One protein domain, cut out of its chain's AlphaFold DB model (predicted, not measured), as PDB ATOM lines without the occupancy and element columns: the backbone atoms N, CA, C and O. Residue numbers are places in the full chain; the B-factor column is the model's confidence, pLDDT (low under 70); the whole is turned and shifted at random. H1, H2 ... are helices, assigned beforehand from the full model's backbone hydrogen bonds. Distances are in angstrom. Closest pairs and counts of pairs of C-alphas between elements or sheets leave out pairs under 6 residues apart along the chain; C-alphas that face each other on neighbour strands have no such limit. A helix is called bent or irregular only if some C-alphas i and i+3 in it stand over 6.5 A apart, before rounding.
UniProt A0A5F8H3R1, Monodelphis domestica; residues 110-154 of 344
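Overview. This is residues 110 to 154 of the 344 residues of a protein of Monodelphis domestica (UniProt A0A5F8H3R1). What shape do these atoms make? One long helix, H1, bends into an L: its long arm H1a makes most of the length and its shorter arm H1b turns off about perpendicular, at 80 degrees. Beyond H1b follow the short helix H2 and a brief tail, residues 152 to 154, with nothing packed beside the arms. What is it built of? The printed part has 45 residues with two named helices, H1 then H2, and no named strand, and its class is all helix. How spread out is it? It is extended, with a radius of gyration of the C-alphas of 17.3 A and spans of 54 by 21 by 11 A.

Along the chain. Where is the long helix? By its hydrogen bonds H1 was assigned as one helix, residues 110 to 146, but it is bent: C-alphas 134 and 137 are 7.9 A apart. Arm H1a, residues 110 to 134, begins at C-alpha 110 (-16.379, -23.323, 36.076) and measures 36.8 A from first to last C-alpha; arm H1b, residues 137 to 146, measures 14.0 A. Where is H2? It holds residues 148 to 151 and ends at C-alpha 151 (19.661, -4.687, 13.629).

Arrangement. How do the arms meet? H1a and H1b are close but not clearly touching, their closest C-alphas, those of Tyr 132 and Ile 139, being 7.9 A apart. And H2? H1b and H2 meet only through their link, a tight one of 1 residue, while H1a and H2 are apart. What do the backbones show? In H1a and H1b every O i to N i+4 pair is within hydrogen-bond range; H2 is too short for such a pair, and its 1 O i to N i+3 pair is not within range.

Size, cuts and confidence. How large is it? The two C-alphas farthest apart, those of Tyr 110 and Lys 154, are 54.9 A apart, and the printed part has no cut. Where is confidence low? Mean pLDDT of the printed part is 86.4, with residues 148 to 154 under 70.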
ATOM      1  N   TYR A 110     -17.475 -23.966  36.808       81.81
ATOM      2  CA  TYR A 110     -16.379 -23.323  36.076       81.81
ATOM      3  C   TYR A 110     -15.153 -23.005  36.952       81.81
ATOM      4  O   TYR A 110     -14.079 -22.711  36.419       81.81
ATOM      5  N   LYS A 111     -15.269 -23.076  38.289       87.19
ATOM      6  CA  LYS A 111     -14.168 -22.752  39.211       87.19
ATOM      7  C   LYS A 111     -12.997 -23.711  39.041       87.19
ATOM      8  O   LYS A 111     -11.849 -23.280  39.099       87.19
ATOM      9  N   ILE A 112     -13.281 -24.985  38.766       86.19
ATOM     10  CA  ILE A 112     -12.259 -26.015  38.544       86.19
ATOM     11  C   ILE A 112     -11.392 -25.654  37.332       86.19
ATOM     12  O   ILE A 112     -10.165 -25.720  37.408       86.19
ATOM     13  N   TYR A 113     -12.012 -25.201  36.239       88.81
ATOM     14  CA  TYR A 113     -11.292 -24.794  35.031       88.81
ATOM     15  C   TYR A 113     -10.460 -23.528  35.243       88.81
ATOM     16  O   TYR A 113      -9.330 -23.457  34.761       88.81
ATOM     17  N   LEU A 114     -10.970 -22.553  36.002       91.44
ATOM     18  CA  LEU A 114     -10.199 -21.358  36.355       91.44
ATOM     19  C   LEU A 114      -8.971 -21.708  37.203       91.44
ATOM     20  O   LEU A 114      -7.865 -21.279  36.879       91.44
ATOM     21  N   ILE A 115      -9.145 -22.525  38.247       93.50
ATOM     22  CA  ILE A 115      -8.047 -22.970  39.118       93.50
ATOM     23  C   ILE A 115      -6.995 -23.727  38.302       93.50
ATOM     24  O   ILE A 115      -5.806 -23.426  38.408       93.50
ATOM     25  N   ALA A 116      -7.423 -24.656  37.444       94.00
ATOM     26  CA  ALA A 116      -6.523 -25.391  36.563       94.00
ATOM     27  C   ALA A 116      -5.732 -24.448  35.642       94.00
ATOM     28  O   ALA A 116      -4.514 -24.579  35.540       94.00
ATOM     29  N   GLY A 117      -6.391 -23.450  35.044       95.25
ATOM     30  CA  GLY A 117      -5.742 -22.457  34.187       95.25
ATOM     31  C   GLY A 117      -4.647 -21.662  34.904       95.25
ATOM     32  O   GLY A 117      -3.542 -21.520  34.376       95.25
ATOM     33  N   PHE A 118      -4.908 -21.199  36.132       96.25
ATOM     34  CA  PHE A 118      -3.897 -20.501  36.933       96.25
ATOM     35  C   PHE A 118      -2.718 -21.409  37.303       96.25
ATOM     36  O   PHE A 118      -1.564 -20.990  37.192       96.25
ATOM     37  N   ILE A 119      -2.978 -22.665  37.680       96.69
ATOM     38  CA  ILE A 119      -1.917 -23.639  37.974       96.69
ATOM     39  C   ILE A 119      -1.044 -23.857  36.733       96.69
ATOM     40  O   ILE A 119       0.179 -23.755  36.814       96.69
ATOM     41  N   THR A 120      -1.639 -24.070  35.560       96.44
ATOM     42  CA  THR A 120      -0.877 -24.237  34.316       96.44
ATOM     43  C   THR A 120      -0.053 -22.994  33.978       96.44
ATOM     44  O   THR A 120       1.130 -23.116  33.665       96.44
ATOM     45  N   LEU A 121      -0.629 -21.792  34.092       96.75
ATOM     46  CA  LEU A 121       0.086 -20.542  33.822       96.75
ATOM     47  C   LEU A 121       1.306 -20.376  34.742       96.75
ATOM     48  O   LEU A 121       2.401 -20.059  34.275       96.75
ATOM     49  N   THR A 122       1.139 -20.630  36.042       96.50
ATOM     50  CA  THR A 122       2.246 -20.537  37.009       96.50
ATOM     51  C   THR A 122       3.351 -21.562  36.731       96.50
ATOM     52  O   THR A 122       4.535 -21.225  36.819       96.50
ATOM     53  N   LEU A 123       3.006 -22.782  36.308       97.00
ATOM     54  CA  LEU A 123       3.987 -23.791  35.896       97.00
ATOM     55  C   LEU A 123       4.790 -23.354  34.663       97.00
ATOM     56  O   LEU A 123       6.010 -23.506  34.641       97.00
ATOM     57  N   VAL A 124       4.145 -22.748  33.665       97.31
ATOM     58  CA  VAL A 124       4.843 -22.248  32.468       97.31
ATOM     59  C   VAL A 124       5.812 -21.119  32.825       97.31
ATOM     60  O   VAL A 124       6.957 -21.126  32.373       97.31
ATOM     61  N   ILE A 125       5.388 -20.169  33.665       96.88
ATOM     62  CA  ILE A 125       6.241 -19.048  34.093       96.88
ATOM     63  C   ILE A 125       7.454 -19.563  34.873       96.88
ATOM     64  O   ILE A 125       8.585 -19.163  34.593       96.88
ATOM     65  N   THR A 126       7.247 -20.473  35.827       96.50
ATOM     66  CA  THR A 126       8.353 -21.029  36.621       96.50
ATOM     67  C   THR A 126       9.326 -21.820  35.749       96.50
ATOM     68  O   THR A 126      10.535 -21.616  35.854       96.50
ATOM     69  N   PHE A 127       8.828 -22.644  34.826       96.00
ATOM     70  CA  PHE A 127       9.662 -23.383  33.880       96.00
ATOM     71  C   PHE A 127      10.459 -22.456  32.951       96.00
ATOM     72  O   PHE A 127      11.660 -22.649  32.763       96.00
ATOM     73  N   SER A 128       9.831 -21.395  32.435       95.12
ATOM     74  CA  SER A 128      10.504 -20.374  31.624       95.12
ATOM     75  C   SER A 128      11.630 -19.679  32.398       95.12
ATOM     76  O   SER A 128      12.745 -19.558  31.890       95.12
ATOM     77  N   MET A 129      11.390 -19.303  33.659       94.94
ATOM     78  CA  MET A 129      12.409 -18.699  34.526       94.94
ATOM     79  C   MET A 129      13.576 -19.653  34.808       94.94
ATOM     80  O   MET A 129      14.729 -19.219  34.844       94.94
ATOM     81  N   ILE A 130      13.298 -20.949  34.976       93.94
ATOM     82  CA  ILE A 130      14.322 -21.986  35.144       93.94
ATOM     83  C   ILE A 130      15.174 -22.095  33.878       93.94
ATOM     84  O   ILE A 130      16.399 -21.990  33.964       93.94
ATOM     85  N   ILE A 131      14.546 -22.235  32.705       93.38
ATOM     86  CA  ILE A 131      15.256 -22.277  31.417       93.38
ATOM     87  C   ILE A 131      16.114 -21.028  31.252       93.38
ATOM     88  O   ILE A 131      17.306 -21.142  30.973       93.38
ATOM     89  N   TYR A 132      15.549 -19.842  31.480       92.25
ATOM     90  CA  TYR A 132      16.298 -18.596  31.384       92.25
ATOM     91  C   TYR A 132      17.506 -18.597  32.321       92.25
ATOM     92  O   TYR A 132      18.599 -18.242  31.900       92.25
ATOM     93  N   LYS A 133      17.356 -19.037  33.575       90.00
ATOM     94  CA  LYS A 133      18.461 -19.061  34.541       90.00
ATOM     95  C   LYS A 133      19.601 -19.989  34.114       90.00
ATOM     96  O   LYS A 133      20.759 -19.625  34.308       90.00
ATOM     97  N   PHE A 134      19.292 -21.153  33.544       88.25
ATOM     98  CA  PHE A 134      20.308 -22.115  33.106       88.25
ATOM     99  C   PHE A 134      20.937 -21.761  31.757       88.25
ATOM    100  O   PHE A 134      22.141 -21.934  31.603       88.25
ATOM    101  N   PHE A 135      20.152 -21.229  30.819       90.12
ATOM    102  CA  PHE A 135      20.571 -20.965  29.440       90.12
ATOM    103  C   PHE A 135      20.780 -19.478  29.135       90.12
ATOM    104  O   PHE A 135      20.862 -19.084  27.972       90.12
ATOM    105  N   LYS A 136      20.855 -18.613  30.156       92.56
ATOM    106  CA  LYS A 136      21.007 -17.159  29.980       92.56
ATOM    107  C   LYS A 136      22.180 -16.810  29.067       92.56
ATOM    108  O   LYS A 136      22.050 -15.942  28.206       92.56
ATOM    109  N   VAL A 137      23.325 -17.460  29.281       90.44
ATOM    110  CA  VAL A 137      24.554 -17.209  28.519       90.44
ATOM    111  C   VAL A 137      24.349 -17.615  27.063       90.44
ATOM    112  O   VAL A 137      24.602 -16.816  26.168       90.44
ATOM    113  N   GLU A 138      23.825 -18.816  26.824       90.94
ATOM    114  CA  GLU A 138      23.539 -19.348  25.494       90.94
ATOM    115  C   GLU A 138      22.543 -18.479  24.729       90.94
ATOM    116  O   GLU A 138      22.799 -18.145  23.577       90.94
ATOM    117  N   ILE A 139      21.441 -18.075  25.365       89.50
ATOM    118  CA  ILE A 139      20.403 -17.239  24.749       89.50
ATOM    119  C   ILE A 139      20.981 -15.877  24.352       89.50
ATOM    120  O   ILE A 139      20.757 -15.412  23.235       89.50
ATOM    121  N   VAL A 140      21.748 -15.236  25.241       90.19
ATOM    122  CA  VAL A 140      22.341 -13.919  24.964       90.19
ATOM    123  C   VAL A 140      23.397 -14.001  23.864       90.19
ATOM    124  O   VAL A 140      23.443 -13.120  23.006       90.19
ATOM    125  N   LEU A 141      24.227 -15.045  23.861       89.31
ATOM    126  CA  LEU A 141      25.203 -15.257  22.794       89.31
ATOM    127  C   LEU A 141      24.520 -15.560  21.460       89.31
ATOM    128  O   LEU A 141      24.877 -14.945  20.465       89.31
ATOM    129  N   LEU A 142      23.495 -16.417  21.442       87.69
ATOM    130  CA  LEU A 142      22.728 -16.724  20.233       87.69
ATOM    131  C   LEU A 142      22.085 -15.465  19.647       87.69
ATOM    132  O   LEU A 142      22.174 -15.233  18.445       87.69
ATOM    133  N   TYR A 143      21.483 -14.628  20.496       86.19
ATOM    134  CA  TYR A 143      20.912 -13.350  20.077       86.19
ATOM    135  C   TYR A 143      21.978 -12.400  19.509       86.19
ATOM    136  O   TYR A 143      21.756 -11.769  18.475       86.19
ATOM    137  N   ARG A 144      23.150 -12.308  20.151       85.94
ATOM    138  CA  ARG A 144      24.266 -11.482  19.664       85.94
ATOM    139  C   ARG A 144      24.806 -11.981  18.327       85.94
ATOM    140  O   ARG A 144      25.031 -11.168  17.445       85.94
ATOM    141  N   ASP A 145      24.955 -13.287  18.169       80.88
ATOM    142  CA  ASP A 145      25.517 -13.882  16.957       80.88
ATOM    143  C   ASP A 145      24.503 -13.847  15.793       80.88
ATOM    144  O   ASP A 145      24.884 -13.613  14.650       80.88
ATOM    145  N   SER A 146      23.202 -14.017  16.073       80.25
ATOM    146  CA  SER A 146      22.159 -14.142  15.038       80.25
ATOM    147  C   SER A 146      21.448 -12.837  14.688       80.25
ATOM    148  O   SER A 146      21.050 -12.666  13.544       80.25
ATOM    149  N   CYS A 147      21.248 -11.923  15.642       70.44
ATOM    150  CA  CYS A 147      20.414 -10.733  15.434       70.44
ATOM    151  C   CYS A 147      21.234  -9.438  15.389       70.44
ATOM    152  O   CYS A 147      20.936  -8.545  14.597       70.44
ATOM    153  N   HIS A 148      22.276  -9.314  16.214       69.31
ATOM    154  CA  HIS A 148      23.043  -8.067  16.335       69.31
ATOM    155  C   HIS A 148      23.639  -7.545  15.009       69.31
ATOM    156  O   HIS A 148      23.593  -6.330  14.807       69.31
ATOM    157  N   PRO A 149      24.135  -8.397  14.082       68.19
ATOM    158  CA  PRO A 149      24.655  -7.929  12.794       68.19
ATOM    159  C   PRO A 149      23.597  -7.261  11.903       68.19
ATOM    160  O   PRO A 149      23.933  -6.394  11.102       68.19
ATOM    161  N   TYR A 150      22.323  -7.643  12.046       62.19
ATOM    162  CA  TYR A 150      21.239  -7.181  11.173       62.19
ATOM    163  C   TYR A 150      20.542  -5.921  11.693       62.19
ATOM    164  O   TYR A 150      20.057  -5.118  10.900       62.19
ATOM    165  N   PHE A 151      20.482  -5.737  13.017       58.22
ATOM    166  CA  PHE A 151      19.661  -4.687  13.629       58.22
ATOM    167  C   PHE A 151      20.432  -3.440  14.081       58.22
ATOM    168  O   PHE A 151      19.815  -2.384  14.219       58.22
ATOM    169  N   LEU A 152      21.751  -3.509  14.302       59.50
ATOM    170  CA  LEU A 152      22.519  -2.370  14.820       59.50
ATOM    171  C   LEU A 152      23.550  -1.857  13.809       59.50
ATOM    172  O   LEU A 152      24.630  -2.423  13.637       59.50
ATOM    173  N   LYS A 153      23.235  -0.724  13.173       54.75
ATOM    174  CA  LYS A 153      24.188   0.031  12.350       54.75
ATOM    175  C   LYS A 153      25.178   0.755  13.272       54.75
ATOM    176  O   LYS A 153      24.778   1.441  14.211       54.75
ATOM    177  N   LYS A 154      26.474   0.556  13.026       56.97
ATOM    178  CA  LYS A 154      27.585   0.994  13.884       56.97
ATOM    179  C   LYS A 154      27.595   2.511  14.111       56.97
ATOM    180  O   LYS A 154      27.688   3.275  13.156       56.97
TER     181      LYS A 154